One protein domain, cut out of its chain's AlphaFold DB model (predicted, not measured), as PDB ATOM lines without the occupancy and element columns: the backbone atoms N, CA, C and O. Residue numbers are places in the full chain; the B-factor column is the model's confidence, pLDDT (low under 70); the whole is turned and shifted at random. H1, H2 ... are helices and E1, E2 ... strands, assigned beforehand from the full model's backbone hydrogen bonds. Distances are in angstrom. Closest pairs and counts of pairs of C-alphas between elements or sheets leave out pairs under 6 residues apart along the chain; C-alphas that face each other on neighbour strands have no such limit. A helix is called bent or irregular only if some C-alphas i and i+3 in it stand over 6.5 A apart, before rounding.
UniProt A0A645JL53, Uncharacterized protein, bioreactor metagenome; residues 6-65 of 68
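AT A GLANCE: This is residues 6 to 65 of the 68 residues of an uncharacterized protein of bioreactor metagenome (UniProt A0A645JL53). The model is open and strung out, with no packed core: a small hook at the beginning of the printed part, residues 6 to 16, then a stretched link, residues 17 to 21, leading to the short helix H1 and on to H2, after which the backbone turns back through residues 40 to 48 into the longest helix, H3, whose last residue, 64, comes just before the end of the printed part at Gly 65. H2 and H3 form the two sides of a wide, open U, with no contact between them. The printed part has 60 residues, with one named strand and three named helices in the order E1, H1, H2, H3, and its class is mostly helix. It is extended, with a radius of gyration of the C-alphas of 18.6 A, and its outline is flat, spanning 55 by 34 by 16 A.

IN THESE COORDINATES: The printed part begins at Ile 6, with its C-alpha at (-56.080, -58.800, 9.760). E1 is residues 14 to 16, Val 14 to Pro 16. H1 is residues 22 to 27, its first C-alpha at (-46.736, -45.661, 21.229). H2 is residues 30 to 39 and measures 14.2 A from first to last C-alpha. H3 is residues 49 to 64 and measures 19.7 A, its last C-alpha at (-28.002, -46.729, 7.790). H3 has a kink of 39 degrees near residue 56, and it is irregular, but only just: C-alphas 58 and 61 are 6.9 A apart.

HOW THE PARTS SIT: Residues 6 to 7 pair antiparallel with residues 14 to 15 of E1, and between them residues 8 to 13 stand free. E1 pairs with no named strand. E1 is apart from H1, H2 and H3. H1 and H2 meet only through their link. Residues 18 to 32 stand free, of which 22 to 27 belong to H1 and 30 to 32 to H2. H3 is apart from H1 and from H2, and its residues 49 to 54 and 57 to 63 stand free. Along H2 the y coordinate goes from -35.497 at C-alpha 30 to -21.817 at C-alpha 39, and along H3 it goes from -27.549 at C-alpha 49 to -46.729 at C-alpha 64. In H1 and H2 every O i to N i+4 pair is within hydrogen-bond range; in H3, 10 of 12 are.

THE WHOLE: The two C-alphas farthest apart are those of Gly 10 and Tyr 50, at 55.2 A, while the C-alphas of Ile 6 and Gly 65 are 33.3 A apart. The printed part has no cut. The links from E1 to H1 and from H1 to H2 are tight, that from H2 to H3, nine residues, is short, and none is long. The mean pLDDT of the printed part is 93.9, and no printed residue is under 70.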
ATOM      1  N   ILE A   6     -55.963 -57.445  10.313       94.62
ATOM      2  CA  ILE A   6     -56.080 -58.800   9.760       94.62
ATOM      3  C   ILE A   6     -57.440 -58.933   9.079       94.62
ATOM      4  O   ILE A   6     -58.474 -58.596   9.660       94.62
ATOM      5  N   GLN A   7     -57.433 -59.463   7.859       96.31
ATOM      6  CA  GLN A   7     -58.627 -59.882   7.139       96.31
ATOM      7  C   GLN A   7     -58.521 -61.377   6.845       96.31
ATOM      8  O   GLN A   7     -57.598 -61.822   6.164       96.31
ATOM      9  N   GLU A   8     -59.477 -62.142   7.365       94.69
ATOM     10  CA  GLU A   8     -59.547 -63.586   7.140       94.69
ATOM     11  C   GLU A   8     -59.936 -63.899   5.691       94.69
ATOM     12  O   GLU A   8     -60.751 -63.202   5.076       94.69
ATOM     13  N   LEU A   9     -59.383 -64.983   5.144       95.19
ATOM     14  CA  LEU A   9     -59.705 -65.428   3.788       95.19
ATOM     15  C   LEU A   9     -61.207 -65.714   3.653       95.19
ATOM     16  O   LEU A   9     -61.796 -66.430   4.459       95.19
ATOM     17  N   GLY A  10     -61.830 -65.156   2.613       95.69
ATOM     18  CA  GLY A  10     -63.270 -65.299   2.375       95.69
ATOM     19  C   GLY A  10     -64.161 -64.439   3.279       95.69
ATOM     20  O   GLY A  10     -65.382 -64.518   3.164       95.69
ATOM     21  N   SER A  11     -63.583 -63.599   4.142       94.69
ATOM     22  CA  SER A  11     -64.311 -62.642   4.975       94.69
ATOM     23  C   SER A  11     -64.140 -61.211   4.464       94.69
ATOM     24  O   SER A  11     -63.105 -60.847   3.910       94.69
ATOM     25  N   VAL A  12     -65.158 -60.376   4.683       94.19
ATOM     26  CA  VAL A  12     -65.090 -58.914   4.488       94.19
ATOM     27  C   VAL A  12     -64.817 -58.164   5.793       94.19
ATOM     28  O   VAL A  12     -64.686 -56.943   5.789       94.19
ATOM     29  N   ALA A  13     -64.761 -58.879   6.920       95.12
ATOM     30  CA  ALA A  13     -64.453 -58.290   8.213       95.12
ATOM     31  C   ALA A  13     -62.962 -57.941   8.301       95.12
ATOM     32  O   ALA A  13     -62.105 -58.747   7.938       95.12
ATOM     33  N   VAL A  14     -62.672 -56.751   8.823       92.88
ATOM     34  CA  VAL A  14     -61.316 -56.242   9.030       92.88
ATOM     35  C   VAL A  14     -61.113 -56.042  10.523       92.88
ATOM     36  O   VAL A  14     -61.770 -55.202  11.138       92.88
ATOM     37  N   ASN A  15     -60.222 -56.836  11.110       94.31
ATOM     38  CA  ASN A  15     -59.998 -56.860  12.548       94.31
ATOM     39  C   ASN A  15     -58.721 -56.084  12.891       94.31
ATOM     40  O   ASN A  15     -57.669 -56.368  12.311       94.31
ATOM     41  N   PRO A  16     -58.771 -55.109  13.815       92.88
ATOM     42  CA  PRO A  16     -57.571 -54.418  14.261       92.88
ATOM     43  C   PRO A  16     -56.659 -55.371  15.039       92.88
ATOM     44  O   PRO A  16     -57.133 -56.225  15.787       92.88
ATOM     45  N   VAL A  17     -55.347 -55.194  14.884       94.00
ATOM     46  CA  VAL A  17     -54.350 -55.885  15.705       94.00
ATOM     47  C   VAL A  17     -53.813 -54.909  16.736       94.00
ATOM     48  O   VAL A  17     -53.255 -53.868  16.379       94.00
ATOM     49  N   GLU A  18     -53.965 -55.247  18.014       91.50
ATOM     50  CA  GLU A  18     -53.315 -54.495  19.082       91.50
ATOM     51  C   GLU A  18     -51.807 -54.749  19.045       91.50
ATOM     52  O   GLU A  18     -51.340 -55.883  19.152       91.50
ATOM     53  N   ILE A  19     -51.046 -53.671  18.867       91.81
ATOM     54  CA  ILE A  19     -49.584 -53.667  18.872       91.81
ATOM     55  C   ILE A  19     -49.083 -52.507  19.729       91.81
ATOM     56  O   ILE A  19     -49.738 -51.468  19.835       91.81
ATOM     57  N   GLU A  20     -47.892 -52.654  20.302       93.25
ATOM     58  CA  GLU A  20     -47.215 -51.553  20.981       93.25
ATOM     59  C   GLU A  20     -46.702 -50.542  19.942       93.25
ATOM     60  O   GLU A  20     -45.632 -50.700  19.366       93.25
ATOM     61  N   ASN A  21     -47.489 -49.495  19.679       90.88
ATOM     62  CA  ASN A  21     -47.200 -48.479  18.658       90.88
ATOM     63  C   ASN A  21     -47.028 -47.068  19.241       90.88
ATOM     64  O   ASN A  21     -47.132 -46.068  18.527       90.88
ATOM     65  N   ILE A  22     -46.779 -46.959  20.548       92.19
ATOM     66  CA  ILE A  22     -46.736 -45.661  21.229       92.19
ATOM     67  C   ILE A  22     -45.647 -44.742  20.656       92.19
ATOM     68  O   ILE A  22     -45.841 -43.528  20.588       92.19
ATOM     69  N   LEU A  23     -44.519 -45.310  20.216       91.00
ATOM     70  CA  LEU A  23     -43.438 -44.558  19.580       91.00
ATOM     71  C   LEU A  23     -43.850 -44.073  18.189       91.00
ATOM     72  O   LEU A  23     -43.674 -42.894  17.890       91.00
ATOM     73  N   ASP A  24     -44.480 -44.916  17.371       88.12
ATOM     74  CA  ASP A  24     -45.003 -44.491  16.072       88.12
ATOM     75  C   ASP A  24     -45.989 -43.335  16.224       88.12
ATOM     76  O   ASP A  24     -45.885 -42.337  15.515       88.12
ATOM     77  N   ILE A  25     -46.920 -43.435  17.178       88.19
ATOM     78  CA  ILE A  25     -47.927 -42.392  17.417       88.19
ATOM     79  C   ILE A  25     -47.269 -41.070  17.798       88.19
ATOM     80  O   ILE A  25     -47.659 -40.017  17.294       88.19
ATOM     81  N   LYS A  26     -46.249 -41.123  18.657       88.75
ATOM     82  CA  LYS A  26     -45.537 -39.930  19.120       88.75
ATOM     83  C   LYS A  26     -44.658 -39.305  18.037       88.75
ATOM     84  O   LYS A  26     -44.591 -38.081  17.968       88.75
ATOM     85  N   PHE A  27     -43.998 -40.110  17.203       87.44
ATOM     86  CA  PHE A  27     -42.914 -39.630  16.340       87.44
ATOM     87  C   PHE A  27     -43.230 -39.615  14.835       87.44
ATOM     88  O   PHE A  27     -42.644 -38.797  14.128       87.44
ATOM     89  N   LYS A  28     -44.183 -40.409  14.312       87.69
ATOM     90  CA  LYS A  28     -44.580 -40.350  12.882       87.69
ATOM     91  C   LYS A  28     -45.095 -38.976  12.433       87.69
ATOM     92  O   LYS A  28     -44.784 -38.582  11.309       87.69
ATOM     93  N   PRO A  29     -45.828 -38.198  13.257       87.62
ATOM     94  CA  PRO A  29     -46.196 -36.828  12.898       87.62
ATOM     95  C   PRO A  29     -45.003 -35.865  12.815       87.62
ATOM     96  O   PRO A  29     -45.202 -34.706  12.456       87.62
ATOM     97  N   GLY A  30     -43.789 -36.315  13.160       89.00
ATOM     98  CA  GLY A  30     -42.594 -35.497  13.339       89.00
ATOM     99  C   GLY A  30     -42.355 -34.499  12.211       89.00
ATOM    100  O   GLY A  30     -42.210 -33.318  12.498       89.00
ATOM    101  N   LEU A  31     -42.420 -34.921  10.944       89.25
ATOM    102  CA  LEU A  31     -42.197 -34.012   9.809       89.25
ATOM    103  C   LEU A  31     -43.274 -32.920   9.703       89.25
ATOM    104  O   LEU A  31     -42.956 -31.755   9.482       89.25
ATOM    105  N   TYR A  32     -44.548 -33.275   9.888       93.00
ATOM    106  CA  TYR A  32     -45.638 -32.295   9.888       93.00
ATOM    107  C   TYR A  32     -45.477 -31.290  11.033       93.00
ATOM    108  O   TYR A  32     -45.610 -30.085  10.819       93.00
ATOM    109  N   LEU A  33     -45.160 -31.773  12.240       93.62
ATOM    110  CA  LEU A  33     -44.944 -30.921  13.409       93.62
ATOM    111  C   LEU A  33     -43.722 -30.016  13.229       93.62
ATOM    112  O   LEU A  33     -43.819 -28.830  13.519       93.62
ATOM    113  N   GLN A  34     -42.624 -30.538  12.680       93.12
ATOM    114  CA  GLN A  34     -41.443 -29.754  12.319       93.12
ATOM    115  C   GLN A  34     -41.812 -28.642  11.334       93.12
ATOM    116  O   GLN A  34     -41.564 -27.477  11.616       93.12
ATOM    117  N   ILE A  35     -42.477 -28.950  10.217       94.75
ATOM    118  CA  ILE A  35     -42.869 -27.927   9.233       94.75
ATOM    119  C   ILE A  35     -43.792 -26.879   9.864       94.75
ATOM    120  O   ILE A  35     -43.584 -25.681   9.677       94.75
ATOM    121  N   LYS A  36     -44.789 -27.310  10.644       96.81
ATOM    122  CA  LYS A  36     -45.695 -26.401  11.351       96.81
ATOM    123  C   LYS A  36     -44.927 -25.454  12.274       96.81
ATOM    124  O   LYS A  36     -45.141 -24.249  12.199       96.81
ATOM    125  N   SER A  37     -44.041 -25.992  13.111       96.69
ATOM    126  CA  SER A  37     -43.217 -25.225  14.046       96.69
ATOM    127  C   SER A  37     -42.261 -24.269  13.319       96.69
ATOM    128  O   SER A  37     -42.178 -23.103  13.688       96.69
ATOM    129  N   PHE A  38     -41.653 -24.695  12.206       96.06
ATOM    130  CA  PHE A  38     -40.831 -23.829  11.354       96.06
ATOM    131  C   PHE A  38     -41.622 -22.631  10.807       96.06
ATOM    132  O   PHE A  38     -41.161 -21.496  10.899       96.06
ATOM    133  N   ILE A  39     -42.828 -22.867  10.273       97.81
ATOM    134  CA  ILE A  39     -43.684 -21.817   9.692       97.81
ATOM    135  C   ILE A  39     -44.081 -20.767  10.736       97.81
ATOM    136  O   ILE A  39     -44.142 -19.582  10.415       97.81
ATOM    137  N   ILE A  40     -44.355 -21.184  11.974       97.94
ATOM    138  CA  ILE A  40     -44.756 -20.268  13.055       97.94
ATOM    139  C   ILE A  40     -43.566 -19.675  13.825       97.94
ATOM    140  O   ILE A  40     -43.782 -18.920  14.769       97.94
ATOM    141  N   GLY A  41     -42.326 -20.008  13.448       97.12
ATOM    142  CA  GLY A  41     -41.116 -19.539  14.128       97.12
ATOM    143  C   GLY A  41     -40.878 -20.161  15.510       97.12
ATOM    144  O   GLY A  41     -40.170 -19.578  16.328       97.12
ATOM    145  N   ASP A  42     -41.468 -21.324  15.790       97.38
ATOM    146  CA  ASP A  42     -41.229 -22.090  17.012       97.38
ATOM    147  C   ASP A  42     -40.074 -23.074  16.795       97.38
ATOM    148  O   ASP A  42     -40.234 -24.136  16.197       97.38
ATOM    149  N   PHE A  43     -38.891 -22.724  17.292       94.94
ATOM    150  CA  PHE A  43     -37.691 -23.549  17.144       94.94
ATOM    151  C   PHE A  43     -37.339 -24.346  18.406       94.94
ATOM    152  O   PHE A  43     -36.277 -24.957  18.449       94.94
ATOM    153  N   GLY A  44     -38.208 -24.380  19.426       93.94
ATOM    154  CA  GLY A  44     -37.881 -24.986  20.725       93.94
ATOM    155  C   GLY A  44     -37.512 -26.474  20.656       93.94
ATOM    156  O   GLY A  44     -36.734 -26.951  21.474       93.94
ATOM    157  N   ASN A  45     -38.032 -27.191  19.653       88.44
ATOM    158  CA  ASN A  45     -37.753 -28.611  19.410       88.44
ATOM    159  C   ASN A  45     -36.805 -28.862  18.220       88.44
ATOM    160  O   ASN A  45     -36.673 -30.002  17.770       88.44
ATOM    161  N   PHE A  46     -36.189 -27.819  17.662       93.31
ATOM    162  CA  PHE A  46     -35.235 -27.952  16.563       93.31
ATOM    163  C   PHE A  46     -33.828 -28.132  17.114       93.31
ATOM    164  O   PHE A  46     -33.457 -27.514  18.107       93.31
ATOM    165  N   CYS A  47     -33.024 -28.937  16.425       93.56
ATOM    166  CA  CYS A  47     -31.587 -28.948  16.642       93.56
ATOM    167  C   CYS A  47     -30.910 -27.895  15.756       93.56
ATOM    168  O   CYS A  47     -31.332 -27.629  14.626       93.56
ATOM    169  N   SER A  48     -29.819 -27.327  16.247       95.25
ATOM    170  CA  SER A  48     -28.873 -26.565  15.441       95.25
ATOM    171  C   SER A  48     -28.233 -27.447  14.362       95.25
ATOM    172  O   SER A  48     -28.221 -28.677  14.450       95.25
ATOM    173  N   ILE A  49     -27.620 -26.821  13.356       95.44
ATOM    174  CA  ILE A  49     -26.850 -27.549  12.333       95.44
ATOM    175  C   ILE A  49     -25.692 -28.344  12.959       95.44
ATOM    176  O   ILE A  49     -25.353 -29.422  12.472       95.44
ATOM    177  N   TYR A  50     -25.099 -27.848  14.048       97.88
ATOM    178  CA  TYR A  50     -24.022 -28.555  14.741       97.88
ATOM    179  C   TYR A  50     -24.527 -29.849  15.392       97.88
ATOM    180  O   TYR A  50     -23.964 -30.916  15.159       97.88
ATOM    181  N   GLU A  51     -25.631 -29.774  16.133       97.12
ATOM    182  CA  GLU A  51     -26.278 -30.946  16.736       97.12
ATOM    183  C   GLU A  51     -26.791 -31.918  15.664       97.12
ATOM    184  O   GLU A  51     -26.656 -33.131  15.801       97.12
ATOM    185  N   GLN A  52     -27.325 -31.407  14.548       95.44
ATOM    186  CA  GLN A  52     -27.752 -32.242  13.425       95.44
ATOM    187  C   GLN A  52     -26.581 -33.033  12.830       95.44
ATOM    188  O   GLN A  52     -26.713 -34.235  12.591       95.44
ATOM    189  N   LYS A  53     -25.435 -32.376  12.613       96.38
ATOM    190  CA  LYS A  53     -24.201 -33.033  12.168       96.38
ATOM    191  C   LYS A  53     -23.779 -34.114  13.165       96.38
ATOM    192  O   LYS A  53     -23.502 -35.238  12.758       96.38
ATOM    193  N   GLU A  54     -23.785 -33.793  14.456       97.38
ATOM    194  CA  GLU A  54     -23.436 -34.743  15.510       97.38
ATOM    195  C   GLU A  54     -24.348 -35.982  15.492       97.38
ATOM    196  O   GLU A  54     -23.857 -37.109  15.558       97.38
ATOM    197  N   HIS A  55     -25.664 -35.802  15.340       95.75
ATOM    198  CA  HIS A  55     -26.614 -36.911  15.227       95.75
ATOM    199  C   HIS A  55     -26.364 -37.776  13.985       95.75
ATOM    200  O   HIS A  55     -26.440 -39.006  14.067       95.75
ATOM    201  N   ILE A  56     -26.038 -37.158  12.843       95.69
ATOM    202  CA  ILE A  56     -25.681 -37.884  11.616       95.69
ATOM    203  C   ILE A  56     -24.455 -38.760  11.872       95.69
ATOM    204  O   ILE A  56     -24.526 -39.977  11.694       95.69
ATOM    205  N   GLU A  57     -23.368 -38.161  12.352       95.56
ATOM    206  CA  GLU A  57     -22.085 -38.838  12.553       95.56
ATOM    207  C   GLU A  57     -22.158 -39.933  13.626       95.56
ATOM    208  O   GLU A  57     -21.614 -41.026  13.452       95.56
ATOM    209  N   LYS A  58     -22.838 -39.666  14.748       95.44
ATOM    210  CA  LYS A  58     -22.843 -40.572  15.906       95.44
ATOM    211  C   LYS A  58     -23.932 -41.636  15.860       95.44
ATOM    212  O   LYS A  58     -23.726 -42.691  16.470       95.44
ATOM    213  N   THR A  59     -25.041 -41.383  15.164       95.56
ATOM    214  CA  THR A  59     -26.245 -42.226  15.215       95.56
ATOM    215  C   THR A  59     -26.696 -42.666  13.825       95.56
ATOM    216  O   THR A  59     -26.693 -43.863  13.544       95.56
ATOM    217  N   TYR A  60     -27.049 -41.739  12.929       94.81
ATOM    218  CA  TYR A  60     -27.736 -42.107  11.682       94.81
ATOM    219  C   TYR A  60     -26.851 -42.869  10.690       94.81
ATOM    220  O   TYR A  60     -27.339 -43.787  10.028       94.81
ATOM    221  N   LEU A  61     -25.549 -42.579  10.621       96.69
ATOM    222  CA  LEU A  61     -24.622 -43.374   9.802       96.69
ATOM    223  C   LEU A  61     -24.505 -44.816  10.305       96.69
ATOM    224  O   LEU A  61     -24.509 -45.748   9.507       96.69
ATOM    225  N   LYS A  62     -24.502 -45.024  11.628       95.50
ATOM    226  CA  LYS A  62     -24.475 -46.374  12.215       95.50
ATOM    227  C   LYS A  62     -25.752 -47.157  11.918       95.50
ATOM    228  O   LYS A  62     -25.680 -48.356  11.688       95.50
ATOM    229  N   MET A  63     -26.905 -46.484  11.928       95.94
ATOM    230  CA  MET A  63     -28.199 -47.105  11.617       95.94
ATOM    231  C   MET A  63     -28.336 -47.454  10.131       95.94
ATOM    232  O   MET A  63     -28.905 -48.489   9.799       95.94
ATOM    233  N   SER A  64     -27.848 -46.583   9.246       95.56
ATOM    234  CA  SER A  64     -28.002 -46.729   7.790       95.56
ATOM    235  C   SER A  64     -26.913 -47.576   7.130       95.56
ATOM    236  O   SER A  64     -27.139 -48.110   6.048       95.56
ATOM    237  N   GLY A  65     -25.738 -47.702   7.753       94.38
ATOM    238  CA  GLY A  65     -24.582 -48.384   7.167       94.38
ATOM    239  C   GLY A  65     -23.849 -47.570   6.095       94.38
ATOM    240  O   GLY A  65     -22.989 -48.114   5.405       94.38
TER     241      GLY A  65